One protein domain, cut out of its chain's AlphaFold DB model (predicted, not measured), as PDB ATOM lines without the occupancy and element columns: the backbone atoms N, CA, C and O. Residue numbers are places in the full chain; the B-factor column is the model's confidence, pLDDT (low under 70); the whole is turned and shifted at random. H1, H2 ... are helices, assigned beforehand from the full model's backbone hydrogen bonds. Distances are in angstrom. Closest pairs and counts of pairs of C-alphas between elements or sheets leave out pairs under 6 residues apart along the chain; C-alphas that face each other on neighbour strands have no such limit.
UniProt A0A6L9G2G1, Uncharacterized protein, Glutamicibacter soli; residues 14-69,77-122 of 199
ATOM      1  N   GLY A  14     170.198 208.691 122.149       80.69
ATOM      2  CA  GLY A  14     168.953 209.433 122.327       80.69
ATOM      3  C   GLY A  14     169.098 210.955 122.338       80.69
ATOM      4  O   GLY A  14     168.105 211.628 122.079       80.69
ATOM      5  N   ARG A  15     170.300 211.504 122.573       84.00
ATOM      6  CA  ARG A  15     170.569 212.950 122.440       84.00
ATOM      7  C   ARG A  15     170.351 213.473 121.016       84.00
ATOM      8  O   ARG A  15     169.938 214.613 120.836       84.00
ATOM      9  N   HIS A  16     170.574 212.632 120.005       87.38
ATOM     10  CA  HIS A  16     170.448 213.032 118.604       87.38
ATOM     11  C   HIS A  16     168.987 213.191 118.157       87.38
ATOM     12  O   HIS A  16     168.736 213.755 117.096       87.38
ATOM     13  N   PHE A  17     168.019 212.743 118.971       90.69
ATOM     14  CA  PHE A  17     166.597 213.049 118.770       90.69
ATOM     15  C   PHE A  17     166.354 214.560 118.695       90.69
ATOM     16  O   PHE A  17     165.571 215.013 117.863       90.69
ATOM     17  N   ASP A  18     167.038 215.315 119.556       86.69
ATOM     18  CA  ASP A  18     166.894 216.760 119.665       86.69
ATOM     19  C   ASP A  18     167.826 217.481 118.661       86.69
ATOM     20  O   ASP A  18     167.408 218.424 117.999       86.69
ATOM     21  N   GLU A  19     169.059 216.997 118.460       85.38
ATOM     22  CA  GLU A  19     170.068 217.657 117.605       85.38
ATOM     23  C   GLU A  19     169.750 217.642 116.100       85.38
ATOM     24  O   GLU A  19     170.040 218.614 115.407       85.38
ATOM     25  N   LEU A  20     169.163 216.559 115.574       77.62
ATOM     26  CA  LEU A  20     169.031 216.333 114.123       77.62
ATOM     27  C   LEU A  20     168.163 217.392 113.409       77.62
ATOM     28  O   LEU A  20     168.135 217.453 112.181       77.62
ATOM     29  N   SER A  21     167.402 218.209 114.136       63.91
ATOM     30  CA  SER A  21     166.587 219.241 113.492       63.91
ATOM     31  C   SER A  21     166.370 220.495 114.342       63.91
ATOM     32  O   SER A  21     165.291 221.084 114.346       63.91
ATOM     33  N   ILE A  22     167.422 220.930 115.041       74.06
ATOM     34  CA  ILE A  22     167.512 222.294 115.574       74.06
ATOM     35  C   ILE A  22     168.454 223.112 114.667       74.06
ATOM     36  O   ILE A  22     169.623 222.743 114.542       74.06
ATOM     37  N   PRO A  23     167.989 224.223 114.058       75.00
ATOM     38  CA  PRO A  23     166.605 224.719 114.045       75.00
ATOM     39  C   PRO A  23     165.675 223.871 113.152       75.00
ATOM     40  O   PRO A  23     166.118 223.265 112.177       75.00
ATOM     41  N   ASP A  24     164.374 223.845 113.469       83.19
ATOM     42  CA  ASP A  24     163.366 223.219 112.600       83.19
ATOM     43  C   ASP A  24     162.940 224.224 111.526       83.19
ATOM     44  O   ASP A  24     162.140 225.123 111.778       83.19
ATOM     45  N   GLU A  25     163.492 224.083 110.322       86.81
ATOM     46  CA  GLU A  25     163.168 224.946 109.178       86.81
ATOM     47  C   GLU A  25     161.728 224.757 108.675       86.81
ATOM     48  O   GLU A  25     161.201 225.616 107.969       86.81
ATOM     49  N   ASN A  26     161.073 223.643 109.025       92.00
ATOM     50  CA  ASN A  26     159.755 223.280 108.516       92.00
ATOM     51  C   ASN A  26     158.818 222.873 109.665       92.00
ATOM     52  O   ASN A  26     158.328 221.739 109.678       92.00
ATOM     53  N   PRO A  27     158.489 223.766 110.621       93.44
ATOM     54  CA  PRO A  27     157.764 223.407 111.847       93.44
ATOM     55  C   PRO A  27     156.378 222.803 111.589       93.44
ATOM     56  O   PRO A  27     155.848 222.071 112.427       93.44
ATOM     57  N   ASN A  28     155.791 223.057 110.417       97.19
ATOM     58  CA  ASN A  28     154.487 222.529 110.027       97.19
ATOM     59  C   ASN A  28     154.558 221.346 109.057       97.19
ATOM     60  O   ASN A  28     153.521 220.866 108.629       97.19
ATOM     61  N   GLU A  29     155.734 220.829 108.706       96.81
ATOM     62  CA  GLU A  29     155.846 219.655 107.835       96.81
ATOM     63  C   GLU A  29     156.545 218.504 108.544       96.81
ATOM     64  O   GLU A  29     157.570 218.694 109.187       96.81
ATOM     65  N   ILE A  30     156.018 217.289 108.397       97.38
ATOM     66  CA  ILE A  30     156.745 216.086 108.810       97.38
ATOM     67  C   ILE A  30     157.733 215.730 107.701       97.38
ATOM     68  O   ILE A  30     157.342 215.464 106.564       97.38
ATOM     69  N   THR A  31     159.013 215.723 108.045       96.56
ATOM     70  CA  THR A  31     160.141 215.489 107.144       96.56
ATOM     71  C   THR A  31     160.789 214.129 107.399       96.56
ATOM     72  O   THR A  31     160.545 213.474 108.414       96.56
ATOM     73  N   ALA A  32     161.664 213.691 106.489       96.12
ATOM     74  CA  ALA A  32     162.464 212.483 106.704       96.12
ATOM     75  C   ALA A  32     163.361 212.603 107.953       96.12
ATOM     76  O   ALA A  32     163.579 211.604 108.638       96.12
ATOM     77  N   SER A  33     163.811 213.823 108.274       95.19
ATOM     78  CA  SER A  33     164.568 214.126 109.494       95.19
ATOM     79  C   SER A  33     163.757 213.766 110.741       95.19
ATOM     80  O   SER A  33     164.248 213.058 111.613       95.19
ATOM     81  N   ASP A  34     162.468 214.117 110.774       95.88
ATOM     82  CA  ASP A  34     161.583 213.799 111.902       95.88
ATOM     83  C   ASP A  34     161.384 212.284 112.080       95.88
ATOM     84  O   ASP A  34     161.343 211.778 113.204       95.88
ATOM     85  N   ILE A  35     161.300 211.538 110.972       96.56
ATOM     86  CA  ILE A  35     161.184 210.072 111.001       96.56
ATOM     87  C   ILE A  35     162.456 209.434 111.574       96.56
ATOM     88  O   ILE A  35     162.368 208.541 112.421       96.56
ATOM     89  N   VAL A  36     163.633 209.894 111.138       95.56
ATOM     90  CA  VAL A  36     164.929 209.412 111.641       95.56
ATOM     91  C   VAL A  36     165.128 209.814 113.098       95.56
ATOM     92  O   VAL A  36     165.562 208.981 113.891       95.56
ATOM     93  N   ALA A  37     164.746 211.033 113.486       94.38
ATOM     94  CA  ALA A  37     164.891 211.527 114.849       94.38
ATOM     95  C   ALA A  37     164.247 210.572 115.866       94.38
ATOM     96  O   ALA A  37     164.880 210.172 116.842       94.38
ATOM     97  N   VAL A  38     163.022 210.111 115.588       95.25
ATOM     98  CA  VAL A  38     162.287 209.163 116.446       95.25
ATOM     99  C   VAL A  38     163.075 207.866 116.705       95.25
ATOM    100  O   VAL A  38     162.981 207.311 117.805       95.25
ATOM    101  N   SER A  39     163.907 207.421 115.753       94.50
ATOM    102  CA  SER A  39     164.746 206.221 115.893       94.50
ATOM    103  C   SER A  39     165.805 206.319 116.989       94.50
ATOM    104  O   SER A  39     166.076 205.318 117.657       94.50
ATOM    105  N   PHE A  40     166.306 207.522 117.286       93.25
ATOM    106  CA  PHE A  40     167.255 207.735 118.383       93.25
ATOM    107  C   PHE A  40     166.647 207.430 119.757       93.25
ATOM    108  O   PHE A  40     167.368 207.123 120.704       93.25
ATOM    109  N   LEU A  41     165.314 207.414 119.871       91.56
ATOM    110  CA  LEU A  41     164.598 207.008 121.084       91.56
ATOM    111  C   LEU A  41     164.232 205.518 121.092       91.56
ATOM    112  O   LEU A  41     163.242 205.135 121.725       91.56
ATOM    113  N   SER A  42     165.020 204.694 120.387       90.19
ATOM    114  CA  SER A  42     164.925 203.226 120.340       90.19
ATOM    115  C   SER A  42     163.574 202.689 119.847       90.19
ATOM    116  O   SER A  42     163.134 201.616 120.252       90.19
ATOM    117  N   VAL A  43     162.888 203.440 118.982       92.56
ATOM    118  CA  VAL A  43     161.617 203.037 118.362       92.56
ATOM    119  C   VAL A  43     161.605 203.441 116.893       92.56
ATOM    120  O   VAL A  43     162.137 204.479 116.542       92.56
ATOM    121  N   SER A  44     161.000 202.653 116.010       95.75
ATOM    122  CA  SER A  44     160.968 202.962 114.572       95.75
ATOM    123  C   SER A  44     159.541 203.115 114.071       95.75
ATOM    124  O   SER A  44     158.672 202.303 114.391       95.75
ATOM    125  N   ILE A  45     159.300 204.156 113.274       97.56
ATOM    126  CA  ILE A  45     158.018 204.349 112.594       97.56
ATOM    127  C   ILE A  45     157.875 203.263 111.511       97.56
ATOM    128  O   ILE A  45     158.803 203.081 110.721       97.56
ATOM    129  N   PRO A  46     156.736 202.543 111.440       97.81
ATOM    130  CA  PRO A  46     156.520 201.515 110.425       97.81
ATOM    131  C   PRO A  46     156.715 202.059 108.998       97.81
ATOM    132  O   PRO A  46     156.214 203.149 108.714       97.81
ATOM    133  N   PRO A  47     157.342 201.315 108.065       97.25
ATOM    134  CA  PRO A  47     157.646 201.822 106.721       97.25
ATOM    135  C   PRO A  47     156.427 202.352 105.958       97.25
ATOM    136  O   PRO A  47     156.489 203.420 105.354       97.25
ATOM    137  N   ALA A  48     155.290 201.652 106.035       96.38
ATOM    138  CA  ALA A  48     154.042 202.095 105.413       96.38
ATOM    139  C   ALA A  48     153.526 203.417 106.010       96.38
ATOM    140  O   ALA A  48     153.010 204.265 105.280       96.38
ATOM    141  N   ALA A  49     153.696 203.603 107.325       97.88
ATOM    142  CA  ALA A  49     153.363 204.851 107.991       97.88
ATOM    143  C   ALA A  49     154.311 205.964 107.543       97.88
ATOM    144  O   ALA A  49     153.844 206.969 107.020       97.88
ATOM    145  N   ALA A  50     155.626 205.751 107.643       98.00
ATOM    146  CA  ALA A  50     156.637 206.715 107.215       98.00
ATOM    147  C   ALA A  50     156.414 207.179 105.766       98.00
ATOM    148  O   ALA A  50     156.345 208.379 105.508       98.00
ATOM    149  N   TRP A  51     156.204 206.244 104.834       97.75
ATOM    150  CA  TRP A  51     155.943 206.568 103.431       97.75
ATOM    151  C   TRP A  51     154.723 207.473 103.261       97.75
ATOM    152  O   TRP A  51     154.786 208.482 102.563       97.75
ATOM    153  N   ALA A  52     153.615 207.141 103.919       97.44
ATOM    154  CA  ALA A  52     152.396 207.923 103.816       97.44
ATOM    155  C   ALA A  52     152.518 209.300 104.483       97.44
ATOM    156  O   ALA A  52     152.031 210.270 103.911       97.44
ATOM    157  N   LEU A  53     153.180 209.407 105.644       97.56
ATOM    158  CA  LEU A  53     153.434 210.692 106.312       97.56
ATOM    159  C   LEU A  53     154.242 211.644 105.411       97.56
ATOM    160  O   LEU A  53     153.921 212.826 105.344       97.56
ATOM    161  N   LEU A  54     155.228 211.111 104.680       97.81
ATOM    162  CA  LEU A  54     156.100 211.879 103.783       97.81
ATOM    163  C   LEU A  54     155.478 212.185 102.410       97.81
ATOM    164  O   LEU A  54     155.940 213.094 101.726       97.81
ATOM    165  N   HIS A  55     154.442 211.444 102.002       96.88
ATOM    166  CA  HIS A  55     153.838 211.564 100.671       96.88
ATOM    167  C   HIS A  55     152.330 211.803 100.752       96.88
ATOM    168  O   HIS A  55     151.875 212.943 100.811       96.88
ATOM    169  N   SER A  56     151.532 210.732 100.761       95.75
ATOM    170  CA  SER A  56     150.080 210.802 100.552       95.75
ATOM    171  C   SER A  56     149.323 211.585 101.628       95.75
ATOM    172  O   SER A  56     148.206 212.031 101.382       95.75
ATOM    173  N   ARG A  57     149.913 211.765 102.812       95.88
ATOM    174  CA  ARG A  57     149.323 212.498 103.939       95.88
ATOM    175  C   ARG A  57     150.017 213.809 104.253       95.88
ATOM    176  O   ARG A  57     149.518 214.522 105.122       95.88
ATOM    177  N   LYS A  58     151.110 214.132 103.554       97.06
ATOM    178  CA  LYS A  58     151.941 215.306 103.834       97.06
ATOM    179  C   LYS A  58     151.082 216.566 103.956       97.06
ATOM    180  O   LYS A  58     151.022 217.156 105.025       97.06
ATOM    181  N   ASN A  59     150.310 216.881 102.916       97.88
ATOM    182  CA  ASN A  59     149.489 218.096 102.874       97.88
ATOM    183  C   ASN A  59     148.453 218.160 104.005       97.88
ATOM    184  O   ASN A  59     148.276 219.212 104.610       97.88
ATOM    185  N   LYS A  60     147.790 217.038 104.324       97.56
ATOM    186  CA  LYS A  60     146.786 217.011 105.397       97.56
ATOM    187  C   LYS A  60     147.419 217.224 106.770       97.56
ATOM    188  O   LYS A  60     146.855 217.910 107.614       97.56
ATOM    189  N   LEU A  61     148.583 216.628 107.006       98.19
ATOM    190  CA  LEU A  61     149.313 216.807 108.258       98.19
ATOM    191  C   LEU A  61     149.865 218.224 108.376       98.19
ATOM    192  O   LEU A  61     149.831 218.776 109.469       98.19
ATOM    193  N   THR A  62     150.301 218.819 107.265       98.31
ATOM    194  CA  THR A  62     150.735 220.215 107.220       98.31
ATOM    195  C   THR A  62     149.609 221.187 107.534       98.31
ATOM    196  O   THR A  62     149.811 222.100 108.326       98.31
ATOM    197  N   GLU A  63     148.415 220.956 106.985       98.31
ATOM    198  CA  GLU A  63     147.213 221.722 107.324       98.31
ATOM    199  C   GLU A  63     146.931 221.652 108.834       98.31
ATOM    200  O   GLU A  63     146.895 222.684 109.496       98.31
ATOM    201  N   ILE A  64     146.859 220.444 109.410       98.31
ATOM    202  CA  ILE A  64     146.598 220.266 110.849       98.31
ATOM    203  C   ILE A  64     147.701 220.910 111.705       98.31
ATOM    204  O   ILE A  64     147.412 221.570 112.699       98.31
ATOM    205  N   LEU A  65     148.976 220.731 111.343       98.06
ATOM    206  CA  LEU A  65     150.090 221.340 112.070       98.06
ATOM    207  C   LEU A  65     150.039 222.869 112.004       98.06
ATOM    208  O   LEU A  65     150.355 223.514 112.998       98.06
ATOM    209  N   SER A  66     149.612 223.453 110.881       97.62
ATOM    210  CA  SER A  66     149.505 224.909 110.734       97.62
ATOM    211  C   SER A  66     148.463 225.548 111.657       97.62
ATOM    212  O   SER A  66     148.591 226.723 111.990       97.62
ATOM    213  N   GLU A  67     147.483 224.771 112.128       97.62
ATOM    214  CA  GLU A  67     146.504 225.203 113.132       97.62
ATOM    215  C   GLU A  67     147.065 225.171 114.566       97.62
ATOM    216  O   GLU A  67     146.480 225.755 115.477       97.62
ATOM    217  N   ILE A  68     148.202 224.503 114.790       96.69
ATOM    218  CA  ILE A  68     148.866 224.418 116.095       96.69
ATOM    219  C   ILE A  68     150.024 225.412 116.115       96.69
ATOM    220  O   ILE A  68     151.037 225.186 115.448       96.69
ATOM    221  N   THR A  69     149.926 226.453 116.943       94.88
ATOM    222  CA  THR A  69     150.978 227.466 117.127       94.88
ATOM    223  C   THR A  69     152.356 226.811 117.350       94.88
ATOM    224  O   THR A  69     152.520 226.100 118.345       94.88
ATOM    225  N   PRO A  77     151.262 231.142 129.841       91.50
ATOM    226  CA  PRO A  77     149.989 231.591 130.407       91.50
ATOM    227  C   PRO A  77     148.800 231.517 129.436       91.50
ATOM    228  O   PRO A  77     147.667 231.393 129.891       91.50
ATOM    229  N   ASN A  78     149.050 231.586 128.127       91.69
ATOM    230  CA  ASN A  78     148.041 231.487 127.074       91.69
ATOM    231  C   ASN A  78     147.800 230.041 126.609       91.69
ATOM    232  O   ASN A  78     146.921 229.811 125.783       91.69
ATOM    233  N   CYS A  79     148.557 229.061 127.115       95.62
ATOM    234  CA  CYS A  79     148.277 227.651 126.869       95.62
ATOM    235  C   CYS A  79     147.144 227.184 127.792       95.62
ATOM    236  O   CYS A  79     147.379 226.626 128.872       95.62
ATOM    237  N   ASP A  80     145.901 227.408 127.371       94.31
ATOM    238  CA  ASP A  80     144.746 226.792 128.017       94.31
ATOM    239  C   ASP A  80     144.734 225.263 127.820       94.31
ATOM    240  O   ASP A  80     145.444 224.704 126.979       94.31
ATOM    241  N   TYR A  81     143.947 224.560 128.639       92.69
ATOM    242  CA  TYR A  81     143.822 223.105 128.514       92.69
ATOM    243  C   TYR A  81     143.045 222.681 127.254       92.69
ATOM    244  O   TYR A  81     143.214 221.554 126.788       92.69
ATOM    245  N   GLY A  82     142.252 223.577 126.660       94.19
ATOM    246  CA  GLY A  82     141.502 223.341 125.425       94.19
ATOM    247  C   GLY A  82     142.394 222.981 124.235       94.19
ATOM    248  O   GLY A  82     141.964 222.252 123.343       94.19
ATOM    249  N   VAL A  83     143.674 223.361 124.268       94.69
ATOM    250  CA  VAL A  83     144.709 222.895 123.321       94.69
ATOM    251  C   VAL A  83     144.869 221.363 123.313       94.69
ATOM    252  O   VAL A  83     145.294 220.799 122.307       94.69
ATOM    253  N   PHE A  84     144.515 220.675 124.403       93.88
ATOM    254  CA  PHE A  84     144.617 219.218 124.555       93.88
ATOM    255  C   PHE A  84     143.262 218.494 124.484       93.88
ATOM    256  O   PHE A  84     143.237 217.258 124.531       93.88
ATOM    257  N   ASP A  85     142.152 219.233 124.374       90.94
ATOM    258  CA  ASP A  85     140.792 218.685 124.352       90.94
ATOM    259  C   ASP A  85     140.514 217.853 123.098       90.94
ATOM    260  O   ASP A  85     141.157 218.019 122.063       90.94
ATOM    261  N   GLU A  86     139.510 216.973 123.171       89.69
ATOM    262  CA  GLU A  86     139.166 215.980 122.137       89.69
ATOM    263  C   GLU A  86     138.925 216.578 120.738       89.69
ATOM    264  O   GLU A  86     139.174 215.905 119.737       89.69
ATOM    265  N   ASN A  87     138.497 217.842 120.669       92.25
ATOM    266  CA  ASN A  87     138.210 218.562 119.422       92.25
ATOM    267  C   ASN A  87     139.354 219.482 118.954       92.25
ATOM    268  O   ASN A  87     139.192 220.197 117.968       92.25
ATOM    269  N   SER A  88     140.489 219.501 119.656       95.94
ATOM    270  CA  SER A  88     141.647 220.335 119.310       95.94
ATOM    271  C   SER A  88     142.390 219.821 118.073       95.94
ATOM    272  O   SER A  88     142.424 218.615 117.800       95.94
ATOM    273  N   SER A  89     143.098 220.714 117.375       97.38
ATOM    274  CA  SER A  89     144.004 220.335 116.279       97.38
ATOM    275  C   SER A  89     145.115 219.388 116.763       97.38
ATOM    276  O   SER A  89     145.572 218.525 116.012       97.38
ATOM    277  N   LEU A  90     145.497 219.451 118.048       96.75
ATOM    278  CA  LEU A  90     146.455 218.521 118.648       96.75
ATOM    279  C   LEU A  90     145.892 217.092 118.748       96.75
ATOM    280  O   LEU A  90     146.576 216.132 118.380       96.75
ATOM    281  N   GLN A  91     144.638 216.931 119.181       96.44
ATOM    282  CA  GLN A  91     143.966 215.623 119.193       96.44
ATOM    283  C   GLN A  91     143.631 215.122 117.786       96.44
ATOM    284  O   GLN A  91     143.698 213.913 117.518       96.44
ATOM    285  N   GLN A  92     143.338 216.028 116.852       97.62
ATOM    286  CA  GLN A  92     143.187 215.684 115.442       97.62
ATOM    287  C   GLN A  92     144.502 215.147 114.861       97.62
ATOM    288  O   GLN A  92     144.490 214.109 114.189       97.62
ATOM    289  N   LEU A  93     145.639 215.788 115.158       98.19
ATOM    290  CA  LEU A  93     146.968 215.319 114.764       98.19
ATOM    291  C   LEU A  93     147.255 213.935 115.358       98.19
ATOM    292  O   LEU A  93     147.575 213.002 114.617       98.19
ATOM    293  N   TRP A  94     147.051 213.772 116.669       97.44
ATOM    294  CA  TRP A  94     147.202 212.493 117.370       97.44
ATOM    295  C   TRP A  94     146.384 211.374 116.720       97.44
ATOM    296  O   TRP A  94     146.891 210.283 116.451       97.44
ATOM    297  N   THR A  95     145.113 211.634 116.423       96.25
ATOM    298  CA  THR A  95     144.217 210.642 115.820       96.25
ATOM    299  C   THR A  95     144.632 210.304 114.391       96.25
ATOM    300  O   THR A  95     144.684 209.123 114.029       96.25
ATOM    301  N   THR A  96     144.984 211.321 113.600       97.38
ATOM    302  CA  THR A  96     145.389 211.177 112.195       97.38
ATOM    303  C   THR A  96     146.669 210.359 112.069       97.38
ATOM    304  O   THR A  96     146.729 209.436 111.256       97.38
ATOM    305  N   LEU A  97     147.673 210.618 112.910       98.00
ATOM    306  CA  LEU A  97     148.936 209.875 112.909       98.00
ATOM    307  C   LEU A  97     148.754 208.389 113.236       98.00
ATOM    308  O   LEU A  97     149.539 207.556 112.782       98.00
ATOM    309  N   ARG A  98     147.715 208.017 113.991       97.38
ATOM    310  CA  ARG A  98     147.524 206.641 114.476       97.38
ATOM    311  C   ARG A  98     146.668 205.746 113.581       97.38
ATOM    312  O   ARG A  98     146.450 204.581 113.940       97.38
ATOM    313  N   ARG A  99     146.146 206.264 112.469       96.50
ATOM    314  CA  ARG A  99     145.239 205.539 111.568       96.50
ATOM    315  C   ARG A  99     145.629 205.742 110.113       96.50
ATOM    316  O   ARG A  99     145.954 206.861 109.746       96.50
ATOM    317  N   ASN A 100     145.557 204.707 109.281       94.19
ATOM    318  CA  ASN A 100     145.749 204.806 107.831       94.19
ATOM    319  C   ASN A 100     144.522 205.440 107.135       94.19
ATOM    320  O   ASN A 100     143.582 205.884 107.796       94.19
ATOM    321  N   ALA A 101     144.554 205.567 105.801       88.81
ATOM    322  CA  ALA A 101     143.492 206.233 105.031       88.81
ATOM    323  C   ALA A 101     142.121 205.541 105.155       88.81
ATOM    324  O   ALA A 101     141.101 206.213 105.070       88.81
ATOM    325  N   SER A 102     142.113 204.235 105.425       92.31
ATOM    326  CA  SER A 102     140.906 203.439 105.674       92.31
ATOM    327  C   SER A 102     140.385 203.564 107.112       92.31
ATOM    328  O   SER A 102     139.321 203.046 107.427       92.31
ATOM    329  N   GLY A 103     141.124 204.239 107.998       93.44
ATOM    330  CA  GLY A 103     140.796 204.368 109.418       93.44
ATOM    331  C   GLY A 103     141.403 203.282 110.315       93.44
ATOM    332  O   GLY A 103     141.253 203.361 111.540       93.44
ATOM    333  N   ASP A 104     142.142 202.317 109.766       96.00
ATOM    334  CA  ASP A 104     142.731 201.209 110.525       96.00
ATOM    335  C   ASP A 104     144.019 201.607 111.239       96.00
ATOM    336  O   ASP A 104     144.771 202.478 110.797       96.00
ATOM    337  N   ARG A 105     144.325 200.924 112.345       95.62
ATOM    338  CA  ARG A 105     145.628 201.062 113.006       95.62
ATOM    339  C   ARG A 105     146.724 200.510 112.093       95.62
ATOM    340  O   ARG A 105     146.591 199.436 111.526       95.62
ATOM    341  N   TRP A 106     147.837 201.229 112.021       95.81
ATOM    342  CA  TRP A 106     148.963 200.908 111.134       95.81
ATOM    343  C   TRP A 106     150.323 200.909 111.846       95.81
ATOM    344  O   TRP A 106     151.344 201.295 111.288       95.81
ATOM    345  N   GLY A 107     150.325 200.525 113.125       95.44
ATOM    346  CA  GLY A 107     151.540 200.413 113.942       95.44
ATOM    347  C   GLY A 107     152.009 201.710 114.612       95.44
ATOM    348  O   GLY A 107     152.914 201.670 115.436       95.44
ATOM    349  N   MET A 108     151.358 202.848 114.357       97.25
ATOM    350  CA  MET A 108     151.576 204.089 115.112       97.25
ATOM    351  C   MET A 108     150.849 204.039 116.468       97.25
ATOM    352  O   MET A 108     149.692 204.443 116.610       97.25
ATOM    353  N   GLY A 109     151.516 203.469 117.474       95.50
ATOM    354  CA  GLY A 109     151.055 203.453 118.869       95.50
ATOM    355  C   GLY A 109     151.250 204.800 119.595       95.50
ATOM    356  O   GLY A 109     151.848 205.716 119.023       95.50
ATOM    357  N   PRO A 110     150.785 204.936 120.855       94.25
ATOM    358  CA  PRO A 110     150.942 206.160 121.658       94.25
ATOM    359  C   PRO A 110     152.400 206.628 121.795       94.25
ATOM    360  O   PRO A 110     152.688 207.809 121.619       94.25
ATOM    361  N   VAL A 111     153.333 205.693 122.013       94.69
ATOM    362  CA  VAL A 111     154.774 205.986 122.156       94.69
ATOM    363  C   VAL A 111     155.355 206.611 120.885       94.69
ATOM    364  O   VAL A 111     155.991 207.658 120.941       94.69
ATOM    365  N   LEU A 112     155.122 206.001 119.717       97.00
ATOM    366  CA  LEU A 112     155.619 206.526 118.437       97.00
ATOM    367  C   LEU A 112     154.974 207.870 118.084       97.00
ATOM    368  O   LEU A 112     155.644 208.781 117.608       97.00
ATOM    369  N   THR A 113     153.670 207.985 118.337       97.75
ATOM    370  CA  THR A 113     152.893 209.184 118.005       97.75
ATOM    371  C   THR A 113     153.330 210.371 118.853       97.75
ATOM    372  O   THR A 113     153.623 211.427 118.303       97.75
ATOM    373  N   SER A 114     153.441 210.192 120.173       96.88
ATOM    374  CA  SER A 114     153.901 211.254 121.074       96.88
ATOM    375  C   SER A 114     155.333 211.690 120.773       96.88
ATOM    376  O   SER A 114     155.585 212.886 120.759       96.88
ATOM    377  N   LYS A 115     156.253 210.768 120.452       96.69
ATOM    378  CA  LYS A 115     157.634 211.112 120.065       96.69
ATOM    379  C   LYS A 115     157.683 211.955 118.788       96.69
ATOM    380  O   LYS A 115     158.378 212.963 118.754       96.69
ATOM    381  N   LEU A 116     156.911 211.592 117.762       97.50
ATOM    382  CA  LEU A 116     156.833 212.375 116.526       97.50
ATOM    383  C   LEU A 116     156.181 213.751 116.745       97.50
ATOM    384  O   LEU A 116     156.631 214.750 116.195       97.50
ATOM    385  N   MET A 117     155.135 213.822 117.569       97.75
ATOM    386  CA  MET A 117     154.481 215.090 117.895       97.75
ATOM    387  C   MET A 117     155.366 215.994 118.758       97.75
ATOM    388  O   MET A 117     155.469 217.180 118.469       97.75
ATOM    389  N   ALA A 118     156.055 215.440 119.758       95.81
ATOM    390  CA  ALA A 118     157.053 216.149 120.557       95.81
ATOM    391  C   ALA A 118     158.212 216.642 119.690       95.81
ATOM    392  O   ALA A 118     158.755 217.706 119.951       95.81
ATOM    393  N   ARG A 119     158.545 215.933 118.606       94.56
ATOM    394  CA  ARG A 119     159.520 216.442 117.647       94.56
ATOM    395  C   ARG A 119     159.040 217.731 116.968       94.56
ATOM    396  O   ARG A 119     159.797 218.691 116.940       94.56
ATOM    397  N   LYS A 120     157.789 217.798 116.494       95.75
ATOM    398  CA  LYS A 120     157.239 219.012 115.849       95.75
ATOM    399  C   LYS A 120     156.834 220.112 116.830       95.75
ATOM    400  O   LYS A 120     156.770 221.276 116.447       95.75
ATOM    401  N   ARG A 121     156.497 219.767 118.072       96.62
ATOM    402  CA  ARG A 121     156.039 220.702 119.112       96.62
ATOM    403  C   ARG A 121     156.751 220.418 120.443       96.62
ATOM    404  O   ARG A 121     156.099 220.030 121.417       96.62
ATOM    405  N   PRO A 122     158.083 220.609 120.512       95.06
ATOM    406  CA  PRO A 122     158.908 220.176 121.647       95.06
ATOM    407  C   PRO A 122     158.584 220.888 122.956       95.06
ATOM    408  O   PRO A 122     158.811 220.332 124.032       95.06
TER     409      PRO A 122
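This is residues 14 to 69 and 77 to 122 of the 199 residues of an uncharacterized protein of Glutamicibacter soli (UniProt A0A6L9G2G1). Five short helices, H2, H7, H6, H4 and H3, follow one another round a loose ring, closed least firmly at H3, which is near H2 and H4 without clearly touching either. H1 folds against H2 on the outside of this ring as a short hairpin, while H5 sits out past one end of H6. You have 102 printed residues with seven named helices, H1 to H7 in chain order, and no named strand; the class is all helix. The whole is compact, with a radius of gyration of the C-alphas of 13.1 A and spans of 34 by 32 by 22 A.

Find C-alpha 14 at (168.953, 209.433, 122.327); from there H1 runs over residues 14 to 19, 9.5 A long. H2 takes residues 32 to 39, 11.4 A, and H3 residues 47 to 54, 10.6 A. H4, residues 58 to 66, covers 12.1 A. Beyond the cut, look for H5 at residues 81 to 84, 5.6 A, then start H6 at C-alpha 89, (144.004, 220.335, 116.279), and follow it to residue 97, 12.0 A on. H7, residues 110 to 120, is the longest at 15.4 A and ends at C-alpha 120, (157.239, 219.012, 115.849).

Begin at the hub, H6, which touches three helices. With H4 it makes a shallow tilt of 22 degrees, opposite ways, the closest C-alphas, of Ile 64 and Ser 89, being 6.0 A apart. H7 touches it at a steep tilt of 56 degrees, opposite ways, closest at the C-alphas of Leu 97 and Thr 113, 6.5 A. H5 touches H6 only at the corner, where the C-alphas of Phe 84 and Leu 90 are closest at 6.2 A. On H7 you next meet H2, touching at a steep tilt of 46 degrees, opposite ways, with the C-alphas of Val 38 and Lys 115 closest at 6.2 A. H1 and H2 form a helical hairpin at a shallow tilt of 25 degrees; the closest C-alphas are those of Phe 17 and Ala 37, 4.5 A. The helix packing is part aligned, part crossed. H3 is close but not clearly touching both H2, at Ile 35 and Ala 50, closest C-alphas 6.8 A, and H4, at Ala 52 and Lys 58, closest C-alphas 7.4 A. H4 and H7 are only just apart, closest 8.4 A. Every O i to N i+4 pair is within hydrogen-bond range in H3, H4, H6 and H7, against 1 of 2 in H1 and 3 of 4 in H2; H5 is too short for such a pair.

The C-alphas of Ala 48 and Pro 77 are the two farthest apart, 38.9 A. Residues 70 to 76 are not printed, and C-alphas 69 and 77 are 13.9 A apart across this cut, which falls between H4 and H5. The links H1 to H2 and H6 to H7, 12 residues each, are long. Mean pLDDT of the printed part is 94.0; look at residue 21 for the one printed residue under 70.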